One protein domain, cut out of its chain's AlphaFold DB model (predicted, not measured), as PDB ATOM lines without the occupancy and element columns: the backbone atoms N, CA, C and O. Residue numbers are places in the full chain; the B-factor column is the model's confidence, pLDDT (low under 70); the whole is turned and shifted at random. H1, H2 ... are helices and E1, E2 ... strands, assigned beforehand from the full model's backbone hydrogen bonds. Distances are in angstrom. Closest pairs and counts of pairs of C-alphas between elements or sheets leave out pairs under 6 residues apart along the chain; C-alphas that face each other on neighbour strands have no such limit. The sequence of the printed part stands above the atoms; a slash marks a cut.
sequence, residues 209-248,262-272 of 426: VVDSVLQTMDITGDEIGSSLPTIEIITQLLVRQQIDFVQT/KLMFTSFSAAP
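AT A GLANCE: This is residues 209 to 248 and 262 to 272 of the 426 residues of the protein "Hypothetical protein" of Rotaria socialis (UniProt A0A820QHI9). A long arm of two antiparallel strands, E1 and E2, extends from a small head of two short helices, H1 and H2, which touch at a steep tilt; the arm makes much of the length. Beyond the helices, at the end away from the arm, residues 218 to 229 form a long loop. The printed part has 51 residues, with two named helices and two named strands in the order H1, H2, E1, E2. The class is mixed, helices and strands, and the whole is loose, with a radius of gyration of the C-alphas of 13.3 A and spans of 44 by 17 by 16 A.

HOW THE PARTS SIT: H1, residues 209 to 217, touches H2, residues 230 to 237; their closest C-alphas, those of Val 210 and Ile 231, are 6.8 A apart. The two run the same way at a steep tilt of 55 degrees. In both helices every O i to N i+4 pair is within hydrogen-bond range. A tight link joins H2 to E1, residues 238 to 247. E1 and E2, residues 262 to 269, are antiparallel neighbours, with 162 degrees between their directions. N 242 and O 266, at 2.9 A, and N 264 and O 244, at 2.8 A, are within hydrogen-bond range. H1 is apart from E1, and only just apart from E2, with 8.3 A between the closest C-alphas.

IN THESE COORDINATES: H1 begins at C-alpha 209, (110.089, 87.293, 167.065), and is 12.2 A long. H2 is 10.9 A long. E1 measures 26.5 A and ends at C-alpha 247, (114.142, 111.555, 170.481). E2 measures 22.2 A and ends at C-alpha 269, (121.812, 86.688, 169.551).

THE WHOLE: The two C-alphas farthest apart, those of Ser 226 and Thr 248, are 44.5 A apart. Residues 249 to 261 are not printed, and C-alphas 248 and 262 are 7.2 A apart across this cut. The link from H1 to H2 is long, with 12 residues. The mean pLDDT of the printed part is 76.5; residues 220 to 228, 230, 271 and 272 are under 70.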
ATOM      1  N   VAL A 209     108.681  87.061 166.703       85.31
ATOM      2  CA  VAL A 209     110.089  87.293 167.065       85.31
ATOM      3  C   VAL A 209     110.854  85.980 166.990       85.31
ATOM      4  O   VAL A 209     111.948  85.942 166.433       85.31
ATOM      5  N   VAL A 210     110.251  84.906 167.496       83.75
ATOM      6  CA  VAL A 210     110.831  83.572 167.474       83.75
ATOM      7  C   VAL A 210     111.104  83.091 166.056       83.75
ATOM      8  O   VAL A 210     112.246  82.772 165.732       83.75
ATOM      9  N   ASP A 211     110.087  83.121 165.204       83.94
ATOM     10  CA  ASP A 211     110.183  82.680 163.817       83.94
ATOM     11  C   ASP A 211     111.208  83.518 163.045       83.94
ATOM     12  O   ASP A 211     112.013  82.975 162.294       83.94
ATOM     13  N   SER A 212     111.246  84.833 163.286       84.75
ATOM     14  CA  SER A 212     112.215  85.740 162.663       84.75
ATOM     15  C   SER A 212     113.656  85.424 163.074       84.75
ATOM     16  O   SER A 212     114.550  85.384 162.225       84.75
ATOM     17  N   VAL A 213     113.899  85.147 164.362       82.56
ATOM     18  CA  VAL A 213     115.226  84.745 164.854       82.56
ATOM     19  C   VAL A 213     115.632  83.402 164.249       82.56
ATOM     20  O   VAL A 213     116.729  83.303 163.704       82.56
ATOM     21  N   LEU A 214     114.753  82.396 164.279       79.75
ATOM     22  CA  LEU A 214     115.037  81.069 163.721       79.75
ATOM     23  C   LEU A 214     115.304  81.118 162.215       79.75
ATOM     24  O   LEU A 214     116.281  80.536 161.747       79.75
ATOM     25  N   GLN A 215     114.489  81.865 161.465       82.25
ATOM     26  CA  GLN A 215     114.660  82.056 160.027       82.25
ATOM     27  C   GLN A 215     115.976  82.772 159.707       82.25
ATOM     28  O   GLN A 215     116.689  82.373 158.792       82.25
ATOM     29  N   THR A 216     116.322  83.810 160.473       80.50
ATOM     30  CA  THR A 216     117.579  84.552 160.285       80.50
ATOM     31  C   THR A 216     118.798  83.690 160.612       80.50
ATOM     32  O   THR A 216     119.842  83.826 159.978       80.50
ATOM     33  N   MET A 217     118.675  82.795 161.593       72.81
ATOM     34  CA  MET A 217     119.731  81.854 161.967       72.81
ATOM     35  C   MET A 217     119.775  80.603 161.083       72.81
ATOM     36  O   MET A 217     120.719  79.823 161.200       72.81
ATOM     37  N   ASP A 218     118.789  80.426 160.197       72.69
ATOM     38  CA  ASP A 218     118.649  79.264 159.317       72.69
ATOM     39  C   ASP A 218     118.699  77.938 160.111       72.69
ATOM     40  O   ASP A 218     119.344  76.965 159.706       72.69
ATOM     41  N   ILE A 219     118.050  77.950 161.288       70.50
ATOM     42  CA  ILE A 219     117.835  76.788 162.158       70.50
ATOM     43  C   ILE A 219     116.502  76.166 161.746       70.50
ATOM     44  O   ILE A 219     115.437  76.756 161.938       70.50
ATOM     45  N   THR A 220     116.547  74.973 161.163       64.69
ATOM     46  CA  THR A 220     115.338  74.229 160.799       64.69
ATOM     47  C   THR A 220     114.734  73.581 162.041       64.69
ATOM     48  O   THR A 220     115.454  72.969 162.824       64.69
ATOM     49  N   GLY A 221     113.411  73.686 162.214       58.00
ATOM     50  CA  GLY A 221     112.697  73.200 163.406       58.00
ATOM     51  C   GLY A 221     112.908  71.716 163.744       58.00
ATOM     52  O   GLY A 221     112.710  71.341 164.891       58.00
ATOM     53  N   ASP A 222     113.372  70.905 162.791       54.06
ATOM     54  CA  ASP A 222     113.699  69.487 162.995       54.06
ATOM     55  C   ASP A 222     115.017  69.258 163.769       54.06
ATOM     56  O   ASP A 222     115.202  68.194 164.357       54.06
ATOM     57  N   GLU A 223     115.937  70.234 163.794       54.41
ATOM     58  CA  GLU A 223     117.195  70.156 164.566       54.41
ATOM     59  C   GLU A 223     116.983  70.481 166.050       54.41
ATOM     60  O   GLU A 223     117.771  70.094 166.914       54.41
ATOM     61  N   ILE A 224     115.891  71.179 166.348       56.88
ATOM     62  CA  ILE A 224     115.485  71.527 167.696       56.88
ATOM     63  C   ILE A 224     114.698  70.338 168.238       56.88
ATOM     64  O   ILE A 224     113.506  70.184 167.972       56.88
ATOM     65  N   GLY A 225     115.375  69.465 168.986       55.94
ATOM     66  CA  GLY A 225     114.728  68.350 169.673       55.94
ATOM     67  C   GLY A 225     113.455  68.804 170.400       55.94
ATOM     68  O   GLY A 225     113.411  69.879 170.996       55.94
ATOM     69  N   SER A 226     112.411  67.976 170.354       54.56
ATOM     70  CA  SER A 226     111.037  68.271 170.796       54.56
ATOM     71  C   SER A 226     110.854  68.607 172.290       54.56
ATOM     72  O   SER A 226     109.728  68.576 172.786       54.56
ATOM     73  N   SER A 227     111.927  68.847 173.044       57.72
ATOM     74  CA  SER A 227     111.914  68.986 174.501       57.72
ATOM     75  C   SER A 227     111.898  70.424 175.013       57.72
ATOM     76  O   SER A 227     111.416  70.625 176.126       57.72
ATOM     77  N   LEU A 228     112.385  71.419 174.257       62.56
ATOM     78  CA  LEU A 228     112.420  72.809 174.729       62.56
ATOM     79  C   LEU A 228     111.327  73.693 174.111       62.56
ATOM     80  O   LEU A 228     111.151  73.702 172.891       62.56
ATOM     81  N   PRO A 229     110.645  74.523 174.922       70.69
ATOM     82  CA  PRO A 229     109.835  75.623 174.418       70.69
ATOM     83  C   PRO A 229     110.686  76.584 173.577       70.69
ATOM     84  O   PRO A 229     111.743  77.036 174.010       70.69
ATOM     85  N   THR A 230     110.202  76.986 172.402       69.56
ATOM     86  CA  THR A 230     110.969  77.803 171.441       69.56
ATOM     87  C   THR A 230     111.458  79.143 172.005       69.56
ATOM     88  O   THR A 230     112.507  79.655 171.619       69.56
ATOM     89  N   ILE A 231     110.726  79.705 172.969       72.44
ATOM     90  CA  ILE A 231     111.118  80.925 173.685       72.44
ATOM     91  C   ILE A 231     112.383  80.736 174.537       72.44
ATOM     92  O   ILE A 231     113.179  81.664 174.679       72.44
ATOM     93  N   GLU A 232     112.584  79.541 175.086       73.38
ATOM     94  CA  GLU A 232     113.731  79.213 175.928       73.38
ATOM     95  C   GLU A 232     115.004  79.146 175.087       73.38
ATOM     96  O   GLU A 232     116.012  79.742 175.453       73.38
ATOM     97  N   ILE A 233     114.902  78.576 173.885       71.94
ATOM     98  CA  ILE A 233     115.985  78.521 172.896       71.94
ATOM     99  C   ILE A 233     116.466  79.925 172.545       71.94
ATOM    100  O   ILE A 233     117.655  80.219 172.597       71.94
ATOM    101  N   ILE A 234     115.546  80.841 172.240       77.19
ATOM    102  CA  ILE A 234     115.939  82.210 171.882       77.19
ATOM    103  C   ILE A 234     116.514  82.947 173.074       77.19
ATOM    104  O   ILE A 234     117.483  83.683 172.914       77.19
ATOM    105  N   THR A 235     115.971  82.724 174.269       77.31
ATOM    106  CA  THR A 235     116.520  83.324 175.487       77.31
ATOM    107  C   THR A 235     117.946  82.830 175.756       77.31
ATOM    108  O   THR A 235     118.790  83.622 176.165       77.31
ATOM    109  N   GLN A 236     118.246  81.561 175.464       73.44
ATOM    110  CA  GLN A 236     119.598  80.997 175.553       73.44
ATOM    111  C   GLN A 236     120.543  81.541 174.470       73.44
ATOM    112  O   GLN A 236     121.735  81.711 174.725       73.44
ATOM    113  N   LEU A 237     120.016  81.871 173.287       75.88
ATOM    114  CA  LEU A 237     120.778  82.481 172.195       75.88
ATOM    115  C   LEU A 237     121.114  83.960 172.442       75.88
ATOM    116  O   LEU A 237     122.044  84.473 171.819       75.88
ATOM    117  N   LEU A 238     120.381  84.663 173.315       82.50
ATOM    118  CA  LEU A 238     120.657  86.065 173.635       82.50
ATOM    119  C   LEU A 238     122.029  86.205 174.305       82.50
ATOM    120  O   LEU A 238     122.296  85.642 175.367       82.50
ATOM    121  N   VAL A 239     122.887  87.030 173.708       80.56
ATOM    122  CA  VAL A 239     124.226  87.340 174.236       80.56
ATOM    123  C   VAL A 239     124.325  88.744 174.804       80.56
ATOM    124  O   VAL A 239     125.108  88.985 175.719       80.56
ATOM    125  N   ARG A 240     123.541  89.686 174.274       83.19
ATOM    126  CA  ARG A 240     123.555  91.078 174.720       83.19
ATOM    127  C   ARG A 240     122.229  91.746 174.408       83.19
ATOM    128  O   ARG A 240     121.611  91.456 173.389       83.19
ATOM    129  N   GLN A 241     121.835  92.687 175.254       88.81
ATOM    130  CA  GLN A 241     120.735  93.601 174.986       88.81
ATOM    131  C   GLN A 241     121.182  95.035 175.232       88.81
ATOM    132  O   GLN A 241     122.036  95.298 176.079       88.81
ATOM    133  N   GLN A 242     120.645  95.950 174.440       90.12
ATOM    134  CA  GLN A 242     120.900  97.378 174.538       90.12
ATOM    135  C   GLN A 242     119.579  98.128 174.444       90.12
ATOM    136  O   GLN A 242     118.675  97.718 173.716       90.12
ATOM    137  N   ILE A 243     119.483  99.218 175.197       91.50
ATOM    138  CA  ILE A 243     118.328 100.104 175.202       91.50
ATOM    139  C   ILE A 243     118.805 101.462 174.715       91.50
ATOM    140  O   ILE A 243     119.689 102.059 175.327       91.50
ATOM    141  N   ASP A 244     118.200 101.939 173.638       90.94
ATOM    142  CA  ASP A 244     118.472 103.246 173.059       90.94
ATOM    143  C   ASP A 244     117.192 104.081 173.067       90.94
ATOM    144  O   ASP A 244     116.102 103.576 172.800       90.94
ATOM    145  N   PHE A 245     117.306 105.375 173.353       89.31
ATOM    146  CA  PHE A 245     116.189 106.309 173.236       89.31
ATOM    147  C   PHE A 245     116.450 107.272 172.081       89.31
ATOM    148  O   PHE A 245     117.412 108.038 172.099       89.31
ATOM    149  N   VAL A 246     115.581 107.232 171.073       87.69
ATOM    150  CA  VAL A 246     115.648 108.098 169.894       87.69
ATOM    151  C   VAL A 246     114.597 109.189 170.040       87.69
ATOM    152  O   VAL A 246     113.402 108.936 169.892       87.69
ATOM    153  N   GLN A 247     115.035 110.408 170.343       83.38
ATOM    154  CA  GLN A 247     114.142 111.555 170.481       83.38
ATOM    155  C   GLN A 247     113.494 111.910 169.134       83.38
ATOM    156  O   GLN A 247     114.163 111.942 168.100       83.38
ATOM    157  N   THR A 248     112.193 112.202 169.132       77.44
ATOM    158  CA  THR A 248     111.488 112.681 167.935       77.44
ATOM    159  C   THR A 248     111.838 114.153 167.715       77.44
ATOM    160  O   THR A 248     111.474 115.009 168.515       77.44
ATOM    161  N   LYS A 262     111.185 107.472 170.756       85.62
ATOM    162  CA  LYS A 262     111.036 106.025 170.620       85.62
ATOM    163  C   LYS A 262     112.086 105.330 171.473       85.62
ATOM    164  O   LYS A 262     113.277 105.595 171.323       85.62
ATOM    165  N   LEU A 263     111.640 104.429 172.340       86.38
ATOM    166  CA  LEU A 263     112.519 103.514 173.057       86.38
ATOM    167  C   LEU A 263     112.764 102.285 172.175       86.38
ATOM    168  O   LEU A 263     111.816 101.626 171.752       86.38
ATOM    169  N   MET A 264     114.024 102.000 171.874       89.19
ATOM    170  CA  MET A 264     114.446 100.896 171.025       89.19
ATOM    171  C   MET A 264     115.199  99.867 171.864       89.19
ATOM    172  O   MET A 264     116.204 100.184 172.498       89.19
ATOM    173  N   PHE A 265     114.710  98.630 171.849       90.38
ATOM    174  CA  PHE A 265     115.381  97.484 172.451       90.38
ATOM    175  C   PHE A 265     116.101  96.711 171.349       90.38
ATOM    176  O   PHE A 265     115.462  96.149 170.459       90.38
ATOM    177  N   THR A 266     117.428  96.674 171.412       89.19
ATOM    178  CA  THR A 266     118.263  95.931 170.468       89.19
ATOM    179  C   THR A 266     118.754  94.655 171.137       89.19
ATOM    180  O   THR A 266     119.534  94.707 172.089       89.19
ATOM    181  N   SER A 267     118.305  93.507 170.634       87.75
ATOM    182  CA  SER A 267     118.736  92.185 171.093       87.75
ATOM    183  C   SER A 267     119.780  91.606 170.144       87.75
ATOM    184  O   SER A 267     119.555  91.528 168.940       87.75
ATOM    185  N   PHE A 268     120.909  91.173 170.695       83.50
ATOM    186  CA  PHE A 268     121.961  90.469 169.976       83.50
ATOM    187  C   PHE A 268     121.916  89.000 170.365       83.50
ATOM    188  O   PHE A 268     121.994  88.670 171.552       83.50
ATOM    189  N   SER A 269     121.848  88.134 169.362       79.50
ATOM    190  CA  SER A 269     121.812  86.688 169.551       79.50
ATOM    191  C   SER A 269     123.003  86.029 168.861       79.50
ATOM    192  O   SER A 269     123.410  86.455 167.778       79.50
ATOM    193  N   ALA A 270     123.576  84.998 169.476       73.50
ATOM    194  CA  ALA A 270     124.642  84.211 168.869       73.50
ATOM    195  C   ALA A 270     124.048  83.242 167.844       73.50
ATOM    196  O   ALA A 270     123.358  82.303 168.216       73.50
ATOM    197  N   ALA A 271     124.324  83.454 166.559       68.75
ATOM    198  CA  ALA A 271     123.961  82.498 165.518       68.75
ATOM    199  C   ALA A 271     125.112  81.499 165.297       68.75
ATOM    200  O   ALA A 271     126.267  81.931 165.169       68.75
ATOM    201  N   PRO A 272     124.841  80.184 165.213       64.88
ATOM    202  CA  PRO A 272     125.851  79.223 164.801       64.88
ATOM    203  C   PRO A 272     126.287  79.531 163.361       64.88
ATOM    204  O   PRO A 272     125.477  79.628 162.442       64.88
TER     205      PRO A 272